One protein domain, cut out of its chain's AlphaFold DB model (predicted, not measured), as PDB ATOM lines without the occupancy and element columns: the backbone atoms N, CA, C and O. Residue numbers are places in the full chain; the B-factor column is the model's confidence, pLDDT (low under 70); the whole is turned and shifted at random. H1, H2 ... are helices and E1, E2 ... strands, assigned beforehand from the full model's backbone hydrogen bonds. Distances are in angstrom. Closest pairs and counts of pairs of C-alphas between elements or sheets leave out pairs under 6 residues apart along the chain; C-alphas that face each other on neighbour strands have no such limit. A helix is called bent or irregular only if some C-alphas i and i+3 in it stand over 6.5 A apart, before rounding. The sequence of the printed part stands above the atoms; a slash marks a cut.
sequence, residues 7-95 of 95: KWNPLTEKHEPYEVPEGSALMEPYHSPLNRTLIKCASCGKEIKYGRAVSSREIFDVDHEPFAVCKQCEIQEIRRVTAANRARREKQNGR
ATOM      1  N   LYS A   7      -2.415 -22.541  80.228       96.31
ATOM      2  CA  LYS A   7      -1.395 -22.446  79.199       96.31
ATOM      3  C   LYS A   7      -0.872 -21.021  79.087       96.31
ATOM      4  O   LYS A   7      -1.639 -20.089  78.862       96.31
ATOM      5  N   TRP A   8       0.435 -20.854  79.227       96.12
ATOM      6  CA  TRP A   8       1.144 -19.605  79.015       96.12
ATOM      7  C   TRP A   8       1.238 -19.271  77.526       96.12
ATOM      8  O   TRP A   8       1.736 -20.059  76.717       96.12
ATOM      9  N   ASN A   9       0.802 -18.066  77.170       94.88
ATOM     10  CA  ASN A   9       0.989 -17.491  75.849       94.88
ATOM     11  C   ASN A   9       2.175 -16.509  75.878       94.88
ATOM     12  O   ASN A   9       2.051 -15.410  76.423       94.88
ATOM     13  N   PRO A  10       3.325 -16.845  75.260       93.56
ATOM     14  CA  PRO A  10       4.521 -16.012  75.350       93.56
ATOM     15  C   PRO A  10       4.418 -14.688  74.584       93.56
ATOM     16  O   PRO A  10       5.246 -13.807  74.807       93.56
ATOM     17  N   LEU A  11       3.450 -14.543  73.671       90.06
ATOM     18  CA  LEU A  11       3.239 -13.311  72.907       90.06
ATOM     19  C   LEU A  11       2.443 -12.274  73.704       90.06
ATOM     20  O   LEU A  11       2.743 -11.084  73.617       90.06
ATOM     21  N   THR A  12       1.419 -12.721  74.431       92.19
ATOM     22  CA  THR A  12       0.542 -11.851  75.231       92.19
ATOM     23  C   THR A  12       0.955 -11.766  76.695       92.19
ATOM     24  O   THR A  12       0.441 -10.902  77.399       92.19
ATOM     25  N   GLU A  13       1.865 -12.641  77.131       93.06
ATOM     26  CA  GLU A  13       2.340 -12.765  78.511       93.06
ATOM     27  C   GLU A  13       1.196 -13.040  79.501       93.06
ATOM     28  O   GLU A  13       1.120 -12.464  80.586       93.06
ATOM     29  N   LYS A  14       0.268 -13.920  79.103       94.19
ATOM     30  CA  LYS A  14      -0.909 -14.293  79.896       94.19
ATOM     31  C   LYS A  14      -1.080 -15.804  79.972       94.19
ATOM     32  O   LYS A  14      -0.786 -16.521  79.018       94.19
ATOM     33  N   HIS A  15      -1.606 -16.257  81.106       93.19
ATOM     34  CA  HIS A  15      -2.117 -17.611  81.280       93.19
ATOM     35  C   HIS A  15      -3.573 -17.675  80.820       93.19
ATOM     36  O   HIS A  15      -4.400 -16.856  81.222       93.19
ATOM     37  N   GLU A  16      -3.879 -18.658  79.985       93.88
ATOM     38  CA  GLU A  16      -5.220 -18.922  79.472       93.88
ATOM     39  C   GLU A  16      -5.684 -20.299  79.969       93.88
ATOM     40  O   GLU A  16      -4.859 -21.213  80.051       93.88
ATOM     41  N   PRO A  17      -6.974 -20.489  80.308       94.50
ATOM     42  CA  PRO A  17      -7.488 -21.807  80.662       94.50
ATOM     43  C   PRO A  17      -7.205 -22.825  79.555       94.50
ATOM     44  O   PRO A  17      -7.453 -22.554  78.379       94.50
ATOM     45  N   TYR A  18      -6.715 -24.001  79.933       94.56
ATOM     46  CA  TYR A  18      -6.333 -25.052  79.002       94.56
ATOM     47  C   TYR A  18      -6.883 -26.405  79.443       94.56
ATOM     48  O   TYR A  18      -6.749 -26.812  80.595       94.56
ATOM     49  N   GLU A  19      -7.503 -27.120  78.509       94.62
ATOM     50  CA  GLU A  19      -7.951 -28.491  78.731       94.62
ATOM     51  C   GLU A  19      -6.859 -29.446  78.258       94.62
ATOM     52  O   GLU A  19      -6.525 -29.502  77.073       94.62
ATOM     53  N   VAL A  20      -6.277 -30.178  79.205       94.25
ATOM     54  CA  VAL A  20      -5.261 -31.187  78.899       94.25
ATOM     55  C   VAL A  20      -5.934 -32.474  78.414       94.25
ATOM     56  O   VAL A  20      -6.990 -32.843  78.934       94.25
ATOM     57  N   PRO A  21      -5.341 -33.190  77.444       95.25
ATOM     58  CA  PRO A  21      -5.817 -34.505  77.040       95.25
ATOM     59  C   PRO A  21      -5.890 -35.487  78.217       95.25
ATOM     60  O   PRO A  21      -4.967 -35.592  79.024       95.25
ATOM     61  N   GLU A  22      -6.965 -36.272  78.281       94.00
ATOM     62  CA  GLU A  22      -7.099 -37.336  79.279       94.00
ATOM     63  C   GLU A  22      -5.975 -38.377  79.130       94.00
ATOM     64  O   GLU A  22      -5.748 -38.903  78.033       94.00
ATOM     65  N   GLY A  23      -5.289 -38.686  80.234       93.12
ATOM     66  CA  GLY A  23      -4.102 -39.550  80.260       93.12
ATOM     67  C   GLY A  23      -2.773 -38.798  80.121       93.12
ATOM     68  O   GLY A  23      -1.722 -39.428  79.986       93.12
ATOM     69  N   SER A  24      -2.793 -37.463  80.128       95.31
ATOM     70  CA  SER A  24      -1.599 -36.649  80.358       95.31
ATOM     71  C   SER A  24      -1.180 -36.676  81.827       95.31
ATOM     72  O   SER A  24      -2.017 -36.797  82.717       95.31
ATOM     73  N   ALA A  25       0.124 -36.564  82.067       94.44
ATOM     74  CA  ALA A  25       0.713 -36.569  83.402       94.44
ATOM     75  C   ALA A  25       1.516 -35.287  83.638       94.44
ATOM     76  O   ALA A  25       2.043 -34.695  82.689       94.44
ATOM     77  N   LEU A  26       1.620 -34.883  84.901       94.69
ATOM     78  CA  LEU A  26       2.573 -33.872  85.351       94.69
ATOM     79  C   LEU A  26       3.999 -34.415  85.258       94.69
ATOM     80  O   LEU A  26       4.209 -35.627  85.313       94.69
ATOM     81  N   MET A  27       4.975 -33.527  85.091       92.19
ATOM     82  CA  MET A  27       6.384 -33.896  85.162       92.19
ATOM     83  C   MET A  27       6.860 -33.944  86.611       92.19
ATOM     84  O   MET A  27       7.220 -32.938  87.206       92.19
ATOM     85  N   GLU A  28       6.937 -35.152  87.136       87.38
ATOM     86  CA  GLU A  28       7.610 -35.510  88.376       87.38
ATOM     87  C   GLU A  28       9.150 -35.533  88.246       87.38
ATOM     88  O   GLU A  28       9.690 -35.693  87.139       87.38
ATOM     89  N   PRO A  29       9.877 -35.458  89.380       78.50
ATOM     90  CA  PRO A  29      11.331 -35.596  89.431       78.50
ATOM     91  C   PRO A  29      11.878 -36.870  88.763       78.50
ATOM     92  O   PRO A  29      11.225 -37.918  88.682       78.50
ATOM     93  N   TYR A  30      13.141 -36.795  88.325       61.41
ATOM     94  CA  TYR A  30      13.894 -37.960  87.855       61.41
ATOM     95  C   TYR A  30      13.854 -39.052  88.939       61.41
ATOM     96  O   TYR A  30      14.096 -38.750  90.100       61.41
ATOM     97  N   HIS A  31      13.548 -40.295  88.542       65.12
ATOM     98  CA  HIS A  31      13.267 -41.489  89.375       65.12
ATOM     99  C   HIS A  31      11.792 -41.832  89.645       65.12
ATOM    100  O   HIS A  31      11.530 -42.800  90.359       65.12
ATOM    101  N   SER A  32      10.835 -41.166  88.995       74.38
ATOM    102  CA  SER A  32       9.440 -41.619  89.039       74.38
ATOM    103  C   SER A  32       9.272 -43.062  88.507       74.38
ATOM    104  O   SER A  32       9.840 -43.408  87.455       74.38
ATOM    105  N   PRO A  33       8.459 -43.914  89.169       79.81
ATOM    106  CA  PRO A  33       8.079 -45.229  88.644       79.81
ATOM    107  C   PRO A  33       7.355 -45.128  87.291       79.81
ATOM    108  O   PRO A  33       7.315 -46.102  86.536       79.81
ATOM    109  N   LEU A  34       6.854 -43.937  86.937       81.38
ATOM    110  CA  LEU A  34       6.171 -43.665  85.678       81.38
ATOM    111  C   LEU A  34       7.080 -43.745  84.454       81.38
ATOM    112  O   LEU A  34       6.564 -43.854  83.352       81.38
ATOM    113  N   ASN A  35       8.411 -43.761  84.594       84.38
ATOM    114  CA  ASN A  35       9.354 -43.723  83.465       84.38
ATOM    115  C   ASN A  35       9.086 -44.740  82.339       84.38
ATOM    116  O   ASN A  35       9.411 -44.475  81.177       84.38
ATOM    117  N   ARG A  36       8.502 -45.901  82.662       86.50
ATOM    118  CA  ARG A  36       8.151 -46.946  81.685       86.50
ATOM    119  C   ARG A  36       6.701 -46.880  81.190       86.50
ATOM    120  O   ARG A  36       6.372 -47.586  80.240       86.50
ATOM    121  N   THR A  37       5.873 -46.036  81.792       92.62
ATOM    122  CA  THR A  37       4.449 -45.862  81.497       92.62
ATOM    123  C   THR A  37       4.244 -45.050  80.220       92.62
ATOM    124  O   THR A  37       5.020 -44.144  79.896       92.62
ATOM    125  N   LEU A  38       3.197 -45.401  79.474       95.94
ATOM    126  CA  LEU A  38       2.715 -44.624  78.339       95.94
ATOM    127  C   LEU A  38       1.737 -43.560  78.841       95.94
ATOM    128  O   LEU A  38       0.802 -43.867  79.572       95.94
ATOM    129  N   ILE A  39       1.978 -42.316  78.448       95.69
ATOM    130  CA  ILE A  39       1.146 -41.154  78.762       95.69
ATOM    131  C   ILE A  39       0.775 -40.433  77.468       95.69
ATOM    132  O   ILE A  39       1.440 -40.603  76.441       95.69
ATOM    133  N   LYS A  40      -0.239 -39.570  77.502       97.81
ATOM    134  CA  LYS A  40      -0.520 -38.657  76.389       97.81
ATOM    135  C   LYS A  40       0.244 -37.351  76.553       97.81
ATOM    136  O   LYS A  40       0.220 -36.732  77.612       97.81
ATOM    137  N   CYS A  41       0.877 -36.891  75.479       97.94
ATOM    138  CA  CYS A  41       1.454 -35.554  75.400       97.94
ATOM    139  C   CYS A  41       0.386 -34.504  75.722       97.94
ATOM    140  O   CYS A  41      -0.616 -34.428  75.009       97.94
ATOM    141  N   ALA A  42       0.637 -33.652  76.717       97.69
ATOM    142  CA  ALA A  42      -0.333 -32.643  77.141       97.69
ATOM    143  C   ALA A  42      -0.666 -31.600  76.065       97.69
ATOM    144  O   ALA A  42      -1.695 -30.947  76.143       97.69
ATOM    145  N   SER A  43       0.181 -31.458  75.042       97.50
ATOM    146  CA  SER A  43      -0.006 -30.486  73.963       97.50
ATOM    147  C   SER A  43      -0.760 -31.052  72.753       97.50
ATOM    148  O   SER A  43      -1.614 -30.376  72.188       97.50
ATOM    149  N   CYS A  44      -0.437 -32.280  72.326       97.44
ATOM    150  CA  CYS A  44      -0.954 -32.853  71.073       97.44
ATOM    151  C   CYS A  44      -1.724 -34.169  71.238       97.44
ATOM    152  O   CYS A  44      -2.176 -34.731  70.244       97.44
ATOM    153  N   GLY A  45      -1.825 -34.708  72.454       97.25
ATOM    154  CA  GLY A  45      -2.538 -35.954  72.748       97.25
ATOM    155  C   GLY A  45      -1.842 -37.239  72.288       97.25
ATOM    156  O   GLY A  45      -2.329 -38.327  72.578       97.25
ATOM    157  N   LYS A  46      -0.697 -37.153  71.595       97.38
ATOM    158  CA  LYS A  46       0.053 -38.334  71.144       97.38
ATOM    159  C   LYS A  46       0.559 -39.158  72.328       97.38
ATOM    160  O   LYS A  46       1.140 -38.602  73.257       97.38
ATOM    161  N   GLU A  47       0.424 -40.475  72.232       97.81
ATOM    162  CA  GLU A  47       0.980 -41.403  73.213       97.81
ATOM    163  C   GLU A  47       2.516 -41.442  73.147       97.81
ATOM    164  O   GLU A  47       3.121 -41.575  72.076       97.81
ATOM    165  N   ILE A  48       3.159 -41.289  74.304       95.94
ATOM    166  CA  ILE A  48       4.611 -41.262  74.480       95.94
ATOM    167  C   ILE A  48       5.002 -42.006  75.760       95.94
ATOM    168  O   ILE A  48       4.238 -42.070  76.716       95.94
ATOM    169  N   LYS A  49       6.229 -42.534  75.811       94.88
ATOM    170  CA  LYS A  49       6.801 -43.032  77.070       94.88
ATOM    171  C   LYS A  49       7.131 -41.848  77.971       94.88
ATOM    172  O   LYS A  49       7.840 -40.949  77.519       94.88
ATOM    173  N   TYR A  50       6.697 -41.889  79.225       94.31
ATOM    174  CA  TYR A  50       6.956 -40.839  80.210       94.31
ATOM    175  C   TYR A  50       8.451 -40.519  80.343       94.31
ATOM    176  O   TYR A  50       8.842 -39.365  80.251       94.31
ATOM    177  N   GLY A  51       9.323 -41.535  80.404       91.62
ATOM    178  CA  GLY A  51      10.778 -41.329  80.470       91.62
ATOM    179  C   GLY A  51      11.409 -40.711  79.210       91.62
ATOM    180  O   GLY A  51      12.620 -40.525  79.155       91.62
ATOM    181  N   ARG A  52      10.618 -40.440  78.161       92.81
ATOM    182  CA  ARG A  52      11.010 -39.675  76.961       92.81
ATOM    183  C   ARG A  52      10.266 -38.343  76.839       92.81
ATOM    184  O   ARG A  52      10.475 -37.627  75.856       92.81
ATOM    185  N   ALA A  53       9.360 -38.051  77.767       95.25
ATOM    186  CA  ALA A  53       8.694 -36.771  77.852       95.25
ATOM    187  C   ALA A  53       9.636 -35.725  78.458       95.25
ATOM    188  O   ALA A  53      10.692 -36.036  79.007       95.25
ATOM    189  N   VAL A  54       9.255 -34.469  78.298       95.62
ATOM    190  CA  VAL A  54       9.969 -33.309  78.825       95.62
ATOM    191  C   VAL A  54       8.963 -32.362  79.461       95.62
ATOM    192  O   VAL A  54       7.786 -32.372  79.093       95.62
ATOM    193  N   SER A  55       9.428 -31.535  80.393       95.88
ATOM    194  CA  SER A  55       8.607 -30.507  81.030       95.88
ATOM    195  C   SER A  55       8.181 -29.455  80.021       95.88
ATOM    196  O   SER A  55       9.019 -28.858  79.336       95.88
ATOM    197  N   SER A  56       6.870 -29.240  79.929       96.81
ATOM    198  CA  SER A  56       6.322 -28.118  79.183       96.81
ATOM    199  C   SER A  56       6.787 -26.806  79.807       96.81
ATOM    200  O   SER A  56       6.911 -26.679  81.023       96.81
ATOM    201  N   ARG A  57       7.045 -25.820  78.951       95.00
ATOM    202  CA  ARG A  57       7.274 -24.422  79.345       95.00
ATOM    203  C   ARG A  57       6.002 -23.588  79.268       95.00
ATOM    204  O   ARG A  57       6.030 -22.409  79.606       95.00
ATOM    205  N   GLU A  58       4.931 -24.171  78.736       96.56
ATOM    206  CA  GLU A  58       3.685 -23.467  78.472       96.56
ATOM    207  C   GLU A  58       2.512 -24.041  79.264       96.56
ATOM    208  O   GLU A  58       1.629 -23.273  79.598       96.56
ATOM    209  N   ILE A  59       2.458 -25.340  79.556       97.31
ATOM    210  CA  ILE A  59       1.267 -26.003  80.104       97.31
ATOM    211  C   ILE A  59       1.512 -26.395  81.562       97.31
ATOM    212  O   ILE A  59       2.401 -27.205  81.834       97.31
ATOM    213  N   PHE A  60       0.685 -25.869  82.463       96.38
ATOM    214  CA  PHE A  60       0.806 -26.053  83.907       96.38
ATOM    215  C   PHE A  60      -0.536 -26.431  84.535       96.38
ATOM    216  O   PHE A  60      -1.596 -26.102  83.989       96.38
ATOM    217  N   ASP A  61      -0.499 -27.118  85.669       95.00
ATOM    218  CA  ASP A  61      -1.687 -27.289  86.504       95.00
ATOM    219  C   ASP A  61      -1.960 -26.053  87.371       95.00
ATOM    220  O   ASP A  61      -1.423 -24.964  87.149       95.00
ATOM    221  N   VAL A  62      -2.859 -26.213  88.339       90.62
ATOM    222  CA  VAL A  62      -3.230 -25.147  89.272       90.62
ATOM    223  C   VAL A  62      -2.128 -24.788  90.260       90.62
ATOM    224  O   VAL A  62      -2.032 -23.623  90.649       90.62
ATOM    225  N   ASP A  63      -1.262 -25.743  90.586       90.25
ATOM    226  CA  ASP A  63      -0.114 -25.557  91.472       90.25
ATOM    227  C   ASP A  63       1.131 -25.066  90.708       90.25
ATOM    228  O   ASP A  63       2.196 -24.880  91.293       90.25
ATOM    229  N   HIS A  64       0.978 -24.755  89.414       90.44
ATOM    230  CA  HIS A  64       2.046 -24.363  88.490       90.44
ATOM    231  C   HIS A  64       3.093 -25.462  88.235       90.44
ATOM    232  O   HIS A  64       4.206 -25.175  87.785       90.44
ATOM    233  N   GLU A  65       2.725 -26.724  88.437       93.12
ATOM    234  CA  GLU A  65       3.542 -27.870  88.059       93.12
ATOM    235  C   GLU A  65       3.437 -28.119  86.543       93.12
ATOM    236  O   GLU A  65       2.342 -28.110  85.963       93.12
ATOM    237  N   PRO A  66       4.568 -28.316  85.842       95.75
ATOM    238  CA  PRO A  66       4.572 -28.442  84.394       95.75
ATOM    239  C   PRO A  66       4.054 -29.807  83.944       95.75
ATOM    240  O   PRO A  66       4.451 -30.854  84.455       95.75
ATOM    241  N   PHE A  67       3.252 -29.823  82.883       96.75
ATOM    242  CA  PHE A  67       2.832 -31.069  82.246       96.75
ATOM    243  C   PHE A  67       3.928 -31.703  81.379       96.75
ATOM    244  O   PHE A  67       4.787 -31.029  80.802       96.75
ATOM    245  N   ALA A  68       3.841 -33.021  81.214       96.75
ATOM    246  CA  ALA A  68       4.694 -33.802  80.333       96.75
ATOM    247  C   ALA A  68       4.281 -33.650  78.857       96.75
ATOM    248  O   ALA A  68       3.151 -33.948  78.450       96.75
ATOM    249  N   VAL A  69       5.228 -33.233  78.016       98.06
ATOM    250  CA  VAL A  69       5.037 -33.092  76.565       98.06
ATOM    251  C   VAL A  69       6.075 -33.884  75.781       98.06
ATOM    252  O   VAL A  69       7.135 -34.259  76.277       98.06
ATOM    253  N   CYS A  70       5.772 -34.169  74.516       97.56
ATOM    254  CA  CYS A  70       6.730 -34.812  73.627       97.56
ATOM    255  C   CYS A  70       7.806 -33.814  73.167       97.56
ATOM    256  O   CYS A  70       7.566 -32.609  73.068       97.56
ATOM    257  N   LYS A  71       8.981 -34.331  72.779       97.00
ATOM    258  CA  LYS A  71      10.109 -33.509  72.306       97.00
ATOM    259  C   LYS A  71       9.749 -32.574  71.143       97.00
ATOM    260  O   LYS A  71      10.281 -31.475  71.037       97.00
ATOM    261  N   GLN A  72       8.841 -32.997  70.263       97.94
ATOM    262  CA  GLN A  72       8.389 -32.173  69.139       97.94
ATOM    263  C   GLN A  72       7.591 -30.954  69.614       97.94
ATOM    264  O   GLN A  72       7.834 -29.850  69.130       97.94
ATOM    265  N   CYS A  73       6.681 -31.137  70.574       98.12
ATOM    266  CA  CYS A  73       5.923 -30.040  71.170       98.12
ATOM    267  C   CYS A  73       6.842 -29.089  71.939       98.12
ATOM    268  O   CYS A  73       6.725 -27.885  71.751       98.12
ATOM    269  N   GLU A  74       7.827 -29.605  72.677       97.38
ATOM    270  CA  GLU A  74       8.837 -28.776  73.351       97.38
ATOM    271  C   GLU A  74       9.568 -27.840  72.373       97.38
ATOM    272  O   GLU A  74       9.720 -26.645  72.620       97.38
ATOM    273  N   ILE A  75       9.991 -28.360  71.218       97.75
ATOM    274  CA  ILE A  75      10.654 -27.552  70.185       97.75
ATOM    275  C   ILE A  75       9.724 -26.440  69.681       97.75
ATOM    276  O   ILE A  75      10.180 -25.329  69.408       97.75
ATOM    277  N   GLN A  76       8.425 -26.714  69.548       97.50
ATOM    278  CA  GLN A  76       7.459 -25.697  69.144       97.50
ATOM    279  C   GLN A  76       7.254 -24.629  70.224       97.50
ATOM    280  O   GLN A  76       7.176 -23.453  69.877       97.50
ATOM    281  N   GLU A  77       7.209 -25.014  71.501       97.31
ATOM    282  CA  GLU A  77       7.155 -24.076  72.632       97.31
ATOM    283  C   GLU A  77       8.374 -23.144  72.612       97.31
ATOM    284  O   GLU A  77       8.232 -21.921  72.612       97.31
ATOM    285  N   ILE A  78       9.582 -23.702  72.466       97.00
ATOM    286  CA  ILE A  78      10.821 -22.915  72.359       97.00
ATOM    287  C   ILE A  78      10.733 -21.926  71.191       97.00
ATOM    288  O   ILE A  78      11.030 -20.745  71.361       97.00
ATOM    289  N   ARG A  79      10.273 -22.369  70.012       96.81
ATOM    290  CA  ARG A  79      10.102 -21.489  68.843       96.81
ATOM    291  C   ARG A  79       9.122 -20.346  69.113       96.81
ATOM    292  O   ARG A  79       9.421 -19.215  68.732       96.81
ATOM    293  N   ARG A  80       7.988 -20.612  69.774       95.88
ATOM    294  CA  ARG A  80       7.004 -19.580  70.148       95.88
ATOM    295  C   ARG A  80       7.603 -18.561  71.113       95.88
ATOM    296  O   ARG A  80       7.482 -17.361  70.874       95.88
ATOM    297  N   VAL A  81       8.313 -19.022  72.141       94.75
ATOM    298  CA  VAL A  81       8.994 -18.152  73.109       94.75
ATOM    299  C   VAL A  81      10.058 -17.289  72.427       94.75
ATOM    300  O   VAL A  81      10.082 -16.072  72.619       94.75
ATOM    301  N   THR A  82      10.909 -17.878  71.584       95.56
ATOM    302  CA  THR A  82      11.942 -17.140  70.843       95.56
ATOM    303  C   THR A  82      11.332 -16.089  69.914       95.56
ATOM    304  O   THR A  82      11.790 -14.945  69.909       95.56
ATOM    305  N   ALA A  83      10.282 -16.440  69.165       95.31
ATOM    306  CA  ALA A  83       9.586 -15.504  68.285       95.31
ATOM    307  C   ALA A  83       8.953 -14.344  69.070       95.31
ATOM    308  O   ALA A  83       9.113 -13.182  68.699       95.31
ATOM    309  N   ALA A  84       8.303 -14.639  70.198       94.31
ATOM    310  CA  ALA A  84       7.703 -13.619  71.046       94.31
ATOM    311  C   ALA A  84       8.745 -12.689  71.692       94.31
ATOM    312  O   ALA A  84       8.520 -11.483  71.784       94.31
ATOM    313  N   ASN A  85       9.895 -13.221  72.121       92.94
ATOM    314  CA  ASN A  85      11.014 -12.416  72.624       92.94
ATOM    315  C   ASN A  85      11.535 -11.457  71.545       92.94
ATOM    316  O   ASN A  85      11.783 -10.283  71.825       92.94
ATOM    317  N   ARG A  86      11.681 -11.937  70.303       92.75
ATOM    318  CA  ARG A  86      12.101 -11.103  69.170       92.75
ATOM    319  C   ARG A  86      11.101  -9.977  68.899       92.75
ATOM    320  O   ARG A  86      11.509  -8.820  68.857       92.75
ATOM    321  N   ALA A  87       9.811 -10.297  68.807       91.25
ATOM    322  CA  ALA A  87       8.759  -9.305  68.581       91.25
ATOM    323  C   ALA A  87       8.709  -8.234  69.690       91.25
ATOM    324  O   ALA A  87       8.470  -7.060  69.416       91.25
ATOM    325  N   ARG A  88       8.966  -8.614  70.951       88.31
ATOM    326  CA  ARG A  88       9.065  -7.670  72.079       88.31
ATOM    327  C   ARG A  88      10.262  -6.727  71.944       88.31
ATOM    328  O   ARG A  88      10.099  -5.527  72.136       88.31
ATOM    329  N   ARG A  89      11.436  -7.243  71.561       87.38
ATOM    330  CA  ARG A  89      12.640  -6.422  71.333       87.38
ATOM    331  C   ARG A  89      12.461  -5.434  70.186       87.38
ATOM    332  O   ARG A  89      12.858  -4.285  70.315       87.38
ATOM    333  N   GLU A  90      11.830  -5.852  69.092       88.75
ATOM    334  CA  GLU A  90      11.538  -4.966  67.956       88.75
ATOM    335  C   GLU A  90      10.609  -3.808  68.370       88.75
ATOM    336  O   GLU A  90      10.864  -2.663  68.012       88.75
ATOM    337  N   LYS A  91       9.599  -4.071  69.212       83.62
ATOM    338  CA  LYS A  91       8.731  -3.021  69.780       83.62
ATOM    339  C   LYS A  91       9.453  -2.085  70.754       83.62
ATOM    340  O   LYS A  91       9.081  -0.921  70.848       83.62
ATOM    341  N   GLN A  92      10.436  -2.589  71.501       77.94
ATOM    342  CA  GLN A  92      11.222  -1.791  72.452       77.94
ATOM    343  C   GLN A  92      12.279  -0.926  71.753       77.94
ATOM    344  O   GLN A  92      12.512   0.193  72.187       77.94
ATOM    345  N   ASN A  93      12.879  -1.421  70.665       76.06
ATOM    346  CA  ASN A  93      13.928  -0.720  69.916       76.06
ATOM    347  C   ASN A  93      13.385   0.223  68.827       76.06
ATOM    348  O   ASN A  93      14.147   1.000  68.263       76.06
ATOM    349  N   GLY A  94      12.098   0.121  68.489       62.88
ATOM    350  CA  GLY A  94      11.415   0.991  67.526       62.88
ATOM    351  C   GLY A  94      10.698   2.186  68.162       62.88
ATOM    352  O   GLY A  94       9.760   2.699  67.553       62.88
ATOM    353  N   ARG A  95      11.076   2.574  69.385       52.22
ATOM    354  CA  ARG A  95      10.469   3.669  70.148       52.22
ATOM    355  C   ARG A  95      11.487   4.752  70.465       52.22
ATOM    356  O   ARG A  95      12.616   4.385  70.851       52.22
TER     357      ARG A  95
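Overview. This is residues 7 to 95 of the 95 residues of an uncharacterized protein of Dubosiella newyorkensis (UniProt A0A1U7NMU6). Three small two-stranded hairpins follow one another along the longest axis, and one long helix, H2, packs on the hairpin E5 and E6 with its first part, runs on near E1 of the hairpin E1 and E2, and sticks out with residues 89 to 95, while the hairpin E3 and E4 is beyond the other end of H2, apart from it. The hairpin E5 and E6 is in the middle, with E5 packed on the first part of H2; the hairpin E1 and E2 is toward the free end of H2, and the hairpin E3 and E4 is at the other end with the short helix H1. The printed part has 89 residues, in the order E1 E2 H1 E3 E4 E5 E6 H2, and its class is mixed, helices and strands; each pair of strands is an antiparallel sheet of its own. The whole is only just loose, close to compact, with a radius of gyration of the C-alphas of 14.7 A, and spans 52 by 22 by 22 A, the free end of H2 adding to the length.

Arrangement. Start with E1, residues 7 to 9, and E2, residues 14 to 17, an antiparallel hairpin at 145 degrees; look for N 7 and O 16, 2.8 A apart and within hydrogen-bond range. After a long link comes H1, residues 33 to 36. Then E3, residues 38 to 40, and E4, residues 47 to 49, form an antiparallel hairpin at 135 degrees, with N 48 and O 39 within hydrogen-bond range at 2.8 A. The closest C-alphas of H1 and E4 are those of Arg 36 and Lys 49, 6.2 A apart. Next, E5, residues 54 to 60, and E6, residues 66 to 69, form an antiparallel hairpin at 125 degrees; N 54 and O 69 are within hydrogen-bond range at 2.9 A, as are N 67 and O 59. The closest C-alphas of E1 and E5 are those of Lys 7 and Ile 59, 4.5 A apart. H2, residues 71 to 93, has 9 pairs of C-alphas within 8 A of E5, the closest being Ser 56 and Glu 74 at 6.4 A. E1 and H2 are near each other, with 6 pairs of C-alphas within 10 A, while H1 and H2 are apart. In H2 every O i to N i+4 pair is within hydrogen-bond range; H1 is too short for such a pair.

Along the chain. Find C-alpha 7 at (-1.395, -22.446, 79.199), where E1 begins; E2 follows and measures 10.0 A. H1 is irregular, with C-alphas 33 and 36 7.2 A apart. E5 runs 12.7 A from C-alpha 54 at (9.969, -33.309, 78.825), and E6 runs back over 9.1 A. From C-alpha 71 at (10.109, -33.509, 72.306), H2 runs 33.1 A to C-alpha 93 at (13.928, -0.720, 69.916).

Size, cuts and confidence. The C-alphas farthest apart are those of Pro 33 and Arg 95, 52.3 A. The printed part has no cut, and the one long link is that from E2 to H1, residues 18 to 32. Mean pLDDT of the printed part is 91.8; look for values under 70 at residues 30 to 31 and 94 to 95.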